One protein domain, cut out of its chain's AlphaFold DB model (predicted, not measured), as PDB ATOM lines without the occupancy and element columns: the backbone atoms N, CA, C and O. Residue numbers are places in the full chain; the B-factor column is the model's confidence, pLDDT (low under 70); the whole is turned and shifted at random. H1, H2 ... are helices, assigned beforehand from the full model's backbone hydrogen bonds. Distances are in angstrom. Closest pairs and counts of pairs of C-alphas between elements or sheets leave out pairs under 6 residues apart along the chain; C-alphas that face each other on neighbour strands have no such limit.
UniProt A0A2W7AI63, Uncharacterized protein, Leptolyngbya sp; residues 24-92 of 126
ATOM      1  N   ASP A  24     160.193 153.687  97.723       82.50
ATOM      2  CA  ASP A  24     160.902 152.804  98.646       82.50
ATOM      3  C   ASP A  24     160.853 153.362 100.078       82.50
ATOM      4  O   ASP A  24     161.537 154.350 100.360       82.50
ATOM      5  N   PRO A  25     160.101 152.736 101.009       79.69
ATOM      6  CA  PRO A  25     159.885 153.297 102.341       79.69
ATOM      7  C   PRO A  25     161.126 153.170 103.239       79.69
ATOM      8  O   PRO A  25     161.147 153.671 104.364       79.69
ATOM      9  N   ARG A  26     162.167 152.459 102.788       83.31
ATOM     10  CA  ARG A  26     163.357 152.180 103.594       83.31
ATOM     11  C   ARG A  26     164.268 153.392 103.636       83.31
ATOM     12  O   ARG A  26     164.647 153.919 102.593       83.31
ATOM     13  N   GLN A  27     164.748 153.746 104.823       81.12
ATOM     14  CA  GLN A  27     165.830 154.720 104.976       81.12
ATOM     15  C   GLN A  27     167.152 154.207 104.360       81.12
ATOM     16  O   GLN A  27     167.358 152.985 104.273       81.12
ATOM     17  N   PRO A  28     168.063 155.106 103.932       78.25
ATOM     18  CA  PRO A  28     169.374 154.722 103.415       78.25
ATOM     19  C   PRO A  28     170.132 153.830 104.408       78.25
ATOM     20  O   PRO A  28     170.429 154.233 105.528       78.25
ATOM     21  N   SER A  29     170.405 152.586 104.015       78.88
ATOM     22  CA  SER A  29     171.080 151.585 104.850       78.88
ATOM     23  C   SER A  29     171.556 150.402 104.002       78.88
ATOM     24  O   SER A  29     171.178 150.268 102.834       78.88
ATOM     25  N   ASN A  30     172.302 149.474 104.613       75.94
ATOM     26  CA  ASN A  30     172.699 148.203 103.988       75.94
ATOM     27  C   ASN A  30     171.504 147.376 103.469       75.94
ATOM     28  O   ASN A  30     171.675 146.520 102.602       75.94
ATOM     29  N   ALA A  31     170.288 147.636 103.962       65.25
ATOM     30  CA  ALA A  31     169.074 146.978 103.492       65.25
ATOM     31  C   ALA A  31     168.690 147.371 102.051       65.25
ATOM     32  O   ALA A  31     168.021 146.585 101.384       65.25
ATOM     33  N   ARG A  32     169.148 148.528 101.537       77.38
ATOM     34  CA  ARG A  32     168.930 148.965 100.140       77.38
ATOM     35  C   ARG A  32     169.818 148.248  99.113       77.38
ATOM     36  O   ARG A  32     169.695 148.512  97.924       77.38
ATOM     37  N   ARG A  33     170.668 147.302  99.539       78.88
ATOM     38  CA  ARG A  33     171.457 146.444  98.633       78.88
ATOM     39  C   ARG A  33     170.584 145.629  97.664       78.88
ATOM     40  O   ARG A  33     171.065 145.237  96.608       78.88
ATOM     41  N   TYR A  34     169.323 145.392  98.026       76.94
ATOM     42  CA  TYR A  34     168.316 144.738  97.193       76.94
ATOM     43  C   TYR A  34     167.273 145.762  96.738       76.94
ATOM     44  O   TYR A  34     166.733 146.502  97.576       76.94
ATOM     45  N   HIS A  35     166.940 145.770  95.444       82.25
ATOM     46  CA  HIS A  35     165.827 146.570  94.940       82.25
ATOM     47  C   HIS A  35     164.525 146.138  95.623       82.25
ATOM     48  O   HIS A  35     164.297 144.948  95.843       82.25
ATOM     49  N   LEU A  36     163.656 147.098  95.959       81.81
ATOM     50  CA  LEU A  36     162.375 146.808  96.617       81.81
ATOM     51  C   LEU A  36     161.551 145.793  95.813       81.81
ATOM     52  O   LEU A  36     160.989 144.853  96.374       81.81
ATOM     53  N   ARG A  37     161.565 145.943  94.485       83.69
ATOM     54  CA  ARG A  37     160.968 145.015  93.525       83.69
ATOM     55  C   ARG A  37     161.397 143.565  93.766       83.69
ATOM     56  O   ARG A  37     160.540 142.696  93.893       83.69
ATOM     57  N   ASP A  38     162.698 143.314  93.874       80.69
ATOM     58  CA  ASP A  38     163.255 141.966  94.041       80.69
ATOM     59  C   ASP A  38     162.813 141.330  95.362       80.69
ATOM     60  O   ASP A  38     162.525 140.134  95.428       80.69
ATOM     61  N   LEU A  39     162.704 142.140  96.417       81.00
ATOM     62  CA  LEU A  39     162.239 141.683  97.724       81.00
ATOM     63  C   LEU A  39     160.765 141.275  97.694       81.00
ATOM     64  O   LEU A  39     160.412 140.209  98.201       81.00
ATOM     65  N   VAL A  40     159.910 142.098  97.081       82.00
ATOM     66  CA  VAL A  40     158.469 141.823  96.994       82.00
ATOM     67  C   VAL A  40     158.192 140.624  96.087       82.00
ATOM     68  O   VAL A  40     157.393 139.761  96.446       82.00
ATOM     69  N   LEU A  41     158.893 140.509  94.957       82.00
ATOM     70  CA  LEU A  41     158.788 139.351  94.064       82.00
ATOM     71  C   LEU A  41     159.278 138.061  94.744       82.00
ATOM     72  O   LEU A  41     158.631 137.018  94.627       82.00
ATOM     73  N   GLY A  42     160.356 138.142  95.530       77.88
ATOM     74  CA  GLY A  42     160.828 137.041  96.369       77.88
ATOM     75  C   GLY A  42     159.782 136.592  97.391       77.88
ATOM     76  O   GLY A  42     159.483 135.404  97.476       77.88
ATOM     77  N   ALA A  43     159.156 137.524  98.112       76.38
ATOM     78  CA  ALA A  43     158.075 137.207  99.049       76.38
ATOM     79  C   ALA A  43     156.851 136.592  98.350       76.38
ATOM     80  O   ALA A  43     156.284 135.609  98.822       76.38
ATOM     81  N   PHE A  44     156.462 137.143  97.199       75.31
ATOM     82  CA  PHE A  44     155.291 136.691  96.453       75.31
ATOM     83  C   PHE A  44     155.459 135.272  95.900       75.31
ATOM     84  O   PHE A  44     154.510 134.490  95.858       75.31
ATOM     85  N   SER A  45     156.682 134.899  95.526       71.75
ATOM     86  CA  SER A  45     156.966 133.563  95.005       71.75
ATOM     87  C   SER A  45     156.684 132.426  95.998       71.75
ATOM     88  O   SER A  45     156.429 131.301  95.570       71.75
ATOM     89  N   VAL A  46     156.642 132.706  97.309       64.25
ATOM     90  CA  VAL A  46     156.294 131.718  98.347       64.25
ATOM     91  C   VAL A  46     154.863 131.201  98.183       64.25
ATOM     92  O   VAL A  46     154.616 130.026  98.427       64.25
ATOM     93  N   PHE A  47     153.935 132.023  97.681       63.59
ATOM     94  CA  PHE A  47     152.557 131.596  97.404       63.59
ATOM     95  C   PHE A  47     152.451 130.588  96.248       63.59
ATOM     96  O   PHE A  47     151.442 129.898  96.132       63.59
ATOM     97  N   TYR A  48     153.483 130.487  95.406       60.91
ATOM     98  CA  TYR A  48     153.528 129.595  94.242       60.91
ATOM     99  C   TYR A  48     154.366 128.333  94.467       60.91
ATOM    100  O   TYR A  48     154.334 127.418  93.643       60.91
ATOM    101  N   LEU A  49     155.134 128.264  95.554       54.50
ATOM    102  CA  LEU A  49     156.073 127.175  95.805       54.50
ATOM    103  C   LEU A  49     155.543 126.289  96.937       54.50
ATOM    104  O   LEU A  49     155.439 126.725  98.078       54.50
ATOM    105  N   GLN A  50     155.243 125.022  96.634       49.50
ATOM    106  CA  GLN A  50     154.807 124.015  97.612       49.50
ATOM    107  C   GLN A  50     155.974 123.511  98.491       49.50
ATOM    108  O   GLN A  50     156.238 122.313  98.555       49.50
ATOM    109  N   CYS A  51     156.722 124.402  99.150       47.41
ATOM    110  CA  CYS A  51     157.779 124.015 100.089       47.41
ATOM    111  C   CYS A  51     157.837 124.950 101.309       47.41
ATOM    112  O   CYS A  51     157.794 126.169 101.144       47.41
ATOM    113  N   PRO A  52     158.014 124.404 102.531       49.00
ATOM    114  CA  PRO A  52     157.934 125.156 103.790       49.00
ATOM    115  C   PRO A  52     159.086 126.153 104.018       49.00
ATOM    116  O   PRO A  52     159.025 126.954 104.944       49.00
ATOM    117  N   SER A  53     160.123 126.147 103.173       62.28
ATOM    118  CA  SER A  53     161.172 127.168 103.166       62.28
ATOM    119  C   SER A  53     161.538 127.540 101.733       62.28
ATOM    120  O   SER A  53     162.234 126.805 101.026       62.28
ATOM    121  N   PHE A  54     161.074 128.721 101.320       62.50
ATOM    122  CA  PHE A  54     161.394 129.355 100.042       62.50
ATOM    123  C   PHE A  54     162.893 129.324  99.740       62.50
ATOM    124  O   PHE A  54     163.312 128.962  98.642       62.50
ATOM    125  N   LEU A  55     163.699 129.660 100.743       63.56
ATOM    126  CA  LEU A  55     165.132 129.867 100.604       63.56
ATOM    127  C   LEU A  55     165.909 128.553 100.533       63.56
ATOM    128  O   LEU A  55     166.843 128.452  99.740       63.56
ATOM    129  N   GLU A  56     165.497 127.541 101.298       62.62
ATOM    130  CA  GLU A  56     166.062 126.188 101.215       62.62
ATOM    131  C   GLU A  56     165.842 125.616  99.812       62.62
ATOM    132  O   GLU A  56     166.772 125.121  99.179       62.62
ATOM    133  N   HIS A  57     164.624 125.773  99.286       65.75
ATOM    134  CA  HIS A  57     164.268 125.314  97.950       65.75
ATOM    135  C   HIS A  57     165.054 126.060  96.862       65.75
ATOM    136  O   HIS A  57     165.602 125.427  95.959       65.75
ATOM    137  N   GLN A  58     165.179 127.394  96.952       64.50
ATOM    138  CA  GLN A  58     165.993 128.148  95.991       64.50
ATOM    139  C   GLN A  58     167.481 127.771  96.069       64.50
ATOM    140  O   GLN A  58     168.120 127.635  95.029       64.50
ATOM    141  N   ARG A  59     168.037 127.565  97.273       66.69
ATOM    142  CA  ARG A  59     169.439 127.152  97.466       66.69
ATOM    143  C   ARG A  59     169.706 125.753  96.925       66.69
ATOM    144  O   ARG A  59     170.712 125.553  96.251       66.69
ATOM    145  N   GLN A  60     168.806 124.804  97.171       63.78
ATOM    146  CA  GLN A  60     168.924 123.447  96.636       63.78
ATOM    147  C   GLN A  60     168.802 123.424  95.109       63.78
ATOM    148  O   GLN A  60     169.596 122.755  94.452       63.78
ATOM    149  N   MET A  61     167.867 124.186  94.531       64.00
ATOM    150  CA  MET A  61     167.748 124.337  93.075       64.00
ATOM    151  C   MET A  61     168.997 124.984  92.469       64.00
ATOM    152  O   MET A  61     169.563 124.440  91.526       64.00
ATOM    153  N   GLN A  62     169.500 126.069  93.068       70.00
ATOM    154  CA  GLN A  62     170.739 126.723  92.640       70.00
ATOM    155  C   GLN A  62     171.931 125.758  92.673       70.00
ATOM    156  O   GLN A  62     172.694 125.688  91.714       70.00
ATOM    157  N   SER A  63     172.075 124.987  93.753       66.00
ATOM    158  CA  SER A  63     173.166 124.021  93.917       66.00
ATOM    159  C   SER A  63     173.078 122.837  92.952       66.00
ATOM    160  O   SER A  63     174.112 122.272  92.613       66.00
ATOM    161  N   ARG A  64     171.869 122.426  92.546       65.00
ATOM    162  CA  ARG A  64     171.652 121.257  91.675       65.00
ATOM    163  C   ARG A  64     171.579 121.608  90.187       65.00
ATOM    164  O   ARG A  64     171.916 120.769  89.363       65.00
ATOM    165  N   GLN A  65     171.099 122.803  89.843       66.69
ATOM    166  CA  GLN A  65     170.722 123.180  88.471       66.69
ATOM    167  C   GLN A  65     171.323 124.524  88.017       66.69
ATOM    168  O   GLN A  65     171.064 124.977  86.900       66.69
ATOM    169  N   GLY A  66     172.098 125.195  88.875       65.62
ATOM    170  CA  GLY A  66     172.741 126.481  88.578       65.62
ATOM    171  C   GLY A  66     171.786 127.676  88.483       65.62
ATOM    172  O   GLY A  66     172.247 128.800  88.301       65.62
ATOM    173  N   HIS A  67     170.478 127.453  88.622       61.25
ATOM    174  CA  HIS A  67     169.430 128.470  88.564       61.25
ATOM    175  C   HIS A  67     168.306 128.111  89.534       61.25
ATOM    176  O   HIS A  67     168.110 126.945  89.882       61.25
ATOM    177  N   ASN A  68     167.529 129.109  89.946       71.88
ATOM    178  CA  ASN A  68     166.421 128.931  90.877       71.88
ATOM    179  C   ASN A  68     165.157 129.668  90.394       71.88
ATOM    180  O   ASN A  68     165.219 130.551  89.536       71.88
ATOM    181  N   ASN A  69     163.990 129.290  90.917       69.94
ATOM    182  CA  ASN A  69     162.699 129.847  90.504       69.94
ATOM    183  C   ASN A  69     162.575 131.343  90.817       69.94
ATOM    184  O   ASN A  69     161.957 132.059  90.036       69.94
ATOM    185  N   ALA A  70     163.176 131.835  91.904       69.81
ATOM    186  CA  ALA A  70     163.166 133.261  92.232       69.81
ATOM    187  C   ALA A  70     163.817 134.092  91.115       69.81
ATOM    188  O   ALA A  70     163.249 135.084  90.668       69.81
ATOM    189  N   GLN A  71     164.951 133.632  90.591       70.38
ATOM    190  CA  GLN A  71     165.607 134.248  89.441       70.38
ATOM    191  C   GLN A  71     164.822 134.028  88.145       70.38
ATOM    192  O   GLN A  71     164.568 134.973  87.405       70.38
ATOM    193  N   ARG A  72     164.421 132.786  87.859       71.31
ATOM    194  CA  ARG A  72     163.929 132.406  86.527       71.31
ATOM    195  C   ARG A  72     162.467 132.769  86.270       71.31
ATOM    196  O   ARG A  72     162.123 133.135  85.153       71.31
ATOM    197  N   LEU A  73     161.615 132.646  87.286       71.44
ATOM    198  CA  LEU A  73     160.183 132.940  87.190       71.44
ATOM    199  C   LEU A  73     159.853 134.343  87.683       71.44
ATOM    200  O   LEU A  73     158.925 134.947  87.166       71.44
ATOM    201  N   PHE A  74     160.590 134.854  88.670       73.00
ATOM    202  CA  PHE A  74     160.263 136.123  89.320       73.00
ATOM    203  C   PHE A  74     161.294 137.226  89.058       73.00
ATOM    204  O   PHE A  74     161.073 138.355  89.475       73.00
ATOM    205  N   GLY A  75     162.396 136.944  88.352       72.88
ATOM    206  CA  GLY A  75     163.404 137.951  87.998       72.88
ATOM    207  C   GLY A  75     164.206 138.500  89.181       72.88
ATOM    208  O   GLY A  75     164.874 139.518  89.031       72.88
ATOM    209  N   VAL A  76     164.155 137.849  90.347       77.12
ATOM    210  CA  VAL A  76     164.854 138.278  91.566       77.12
ATOM    211  C   VAL A  76     166.357 138.096  91.368       77.12
ATOM    212  O   VAL A  76     166.850 136.970  91.393       77.12
ATOM    213  N   LEU A  77     167.098 139.192  91.187       70.88
ATOM    214  CA  LEU A  77     168.530 139.136  90.859       70.88
ATOM    215  C   LEU A  77     169.377 138.556  91.999       70.88
ATOM    216  O   LEU A  77     170.294 137.765  91.769       70.88
ATOM    217  N   THR A  78     169.050 138.915  93.240       71.12
ATOM    218  CA  THR A  78     169.752 138.445  94.438       71.12
ATOM    219  C   THR A  78     168.743 138.022  95.503       71.12
ATOM    220  O   THR A  78     167.808 138.760  95.800       71.12
ATOM    221  N   ILE A  79     168.901 136.814  96.059       69.38
ATOM    222  CA  ILE A  79     167.922 136.246  97.000       69.38
ATOM    223  C   ILE A  79     168.201 136.769  98.420       69.38
ATOM    224  O   ILE A  79     169.210 136.381  99.017       69.38
ATOM    225  N   PRO A  80     167.321 137.610  98.991       69.62
ATOM    226  CA  PRO A  80     167.438 138.087 100.370       69.62
ATOM    227  C   PRO A  80     167.168 136.975 101.399       69.62
ATOM    228  O   PRO A  80     166.489 135.989 101.114       69.62
ATOM    229  N   THR A  81     167.646 137.161 102.634       71.81
ATOM    230  CA  THR A  81     167.306 136.270 103.766       71.81
ATOM    231  C   THR A  81     165.832 136.410 104.181       71.81
ATOM    232  O   THR A  81     165.253 137.472 103.961       71.81
ATOM    233  N   PRO A  82     165.201 135.417 104.842       68.56
ATOM    234  CA  PRO A  82     163.782 135.491 105.201       68.56
ATOM    235  C   PRO A  82     163.513 136.639 106.177       68.56
ATOM    236  O   PRO A  82     162.511 137.333 106.064       68.56
ATOM    237  N   ASN A  83     164.463 136.901 107.079       71.81
ATOM    238  CA  ASN A  83     164.410 138.039 107.992       71.81
ATOM    239  C   ASN A  83     164.516 139.374 107.245       71.81
ATOM    240  O   ASN A  83     163.812 140.311 107.594       71.81
ATOM    241  N   GLN A  84     165.342 139.475 106.197       74.50
ATOM    242  CA  GLN A  84     165.371 140.677 105.354       74.50
ATOM    243  C   GLN A  84     164.079 140.861 104.563       74.50
ATOM    244  O   GLN A  84     163.597 141.984 104.478       74.50
ATOM    245  N   ILE A  85     163.508 139.780 104.019       76.81
ATOM    246  CA  ILE A  85     162.200 139.832 103.356       76.81
ATOM    247  C   ILE A  85     161.161 140.361 104.343       76.81
ATOM    248  O   ILE A  85     160.507 141.353 104.052       76.81
ATOM    249  N   LYS A  86     161.069 139.757 105.532       75.69
ATOM    250  CA  LYS A  86     160.111 140.143 106.569       75.69
ATOM    251  C   LYS A  86     160.286 141.597 107.010       75.69
ATOM    252  O   LYS A  86     159.335 142.360 106.950       75.69
ATOM    253  N   ASN A  87     161.506 142.003 107.358       78.25
ATOM    254  CA  ASN A  87     161.793 143.363 107.822       78.25
ATOM    255  C   ASN A  87     161.385 144.442 106.814       78.25
ATOM    256  O   ASN A  87     161.038 145.550 107.211       78.25
ATOM    257  N   VAL A  88     161.473 144.144 105.517       77.56
ATOM    258  CA  VAL A  88     161.100 145.097 104.472       77.56
ATOM    259  C   VAL A  88     159.613 145.006 104.147       77.56
ATOM    260  O   VAL A  88     158.953 146.037 104.091       77.56
ATOM    261  N   VAL A  89     159.077 143.799 103.963       77.25
ATOM    262  CA  VAL A  89     157.672 143.584 103.587       77.25
ATOM    263  C   VAL A  89     156.716 144.013 104.701       77.25
ATOM    264  O   VAL A  89     155.689 144.605 104.392       77.25
ATOM    265  N   ASP A  90     157.074 143.824 105.974       78.88
ATOM    266  CA  ASP A  90     156.264 144.280 107.115       78.88
ATOM    267  C   ASP A  90     156.153 145.822 107.169       78.88
ATOM    268  O   ASP A  90     155.220 146.358 107.765       78.88
ATOM    269  N   GLY A  91     157.081 146.547 106.528       76.81
ATOM    270  CA  GLY A  91     157.047 148.009 106.394       76.81
ATOM    271  C   GLY A  91     156.281 148.518 105.167       76.81
ATOM    272  O   GLY A  91     156.075 149.724 105.032       76.81
ATOM    273  N   VAL A  92     155.855 147.630 104.264       78.00
ATOM    274  CA  VAL A  92     155.097 147.979 103.056       78.00
ATOM    275  C   VAL A  92     153.605 147.849 103.356       78.00
ATOM    276  O   VAL A  92     153.131 146.792 103.766       78.00
TER     277      VAL A  92
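Overview. This is residues 24 to 92 of the 126 residues of an uncharacterized protein of Leptolyngbya sp (UniProt A0A2W7AI63). The longest helix, H2, makes the middle of a set of crossed helices: H4 and H5 pack across it on two sides, with H3 and the short H1 at opposite ends. The printed part has 69 residues with five named helices, H1 to H5 in order, and no named strand: all helix. It is compact, with a radius of gyration of the C-alphas of 11.9 A, and spans 36 by 20 by 17 A.

Along the chain. H1, residues 30 to 33, begins at C-alpha 30 (172.699, 148.203, 103.988). H2 is residues 36 to 48, 19.5 A; H3, 54 to 65, 16.1 A; H4, 69 to 74; H5, 82 to 89, 10.3 A, ending at C-alpha 89 (157.672, 143.584, 103.587).

Arrangement. H2 touches H5 at a steep tilt of 65 degrees, opposite ways; the closest C-alphas, of Leu 39 and Ile 85, are 5.9 A apart. H2 touches H4, about perpendicular at 83 degrees, closest at the C-alphas of Leu 41 and Phe 74, 5.9 A. H3 and H4 only just touch, with 3 pairs of C-alphas within 8 A, the closest those of Gln 58 and Asn 69, 6.6 A. H1 is apart from H3 and H4. Every O i to N i+4 pair is within hydrogen-bond range in H3, H4 and H5, and 6 of 9 in H2; H1 is too short for one.

Size, cuts and confidence. The C-alphas of Gln 27 and Arg 64, the two farthest apart, are 36.5 A apart. The printed part has no cut and no long link. pLDDT is under 70 at 27 residues, among them 46 to 61.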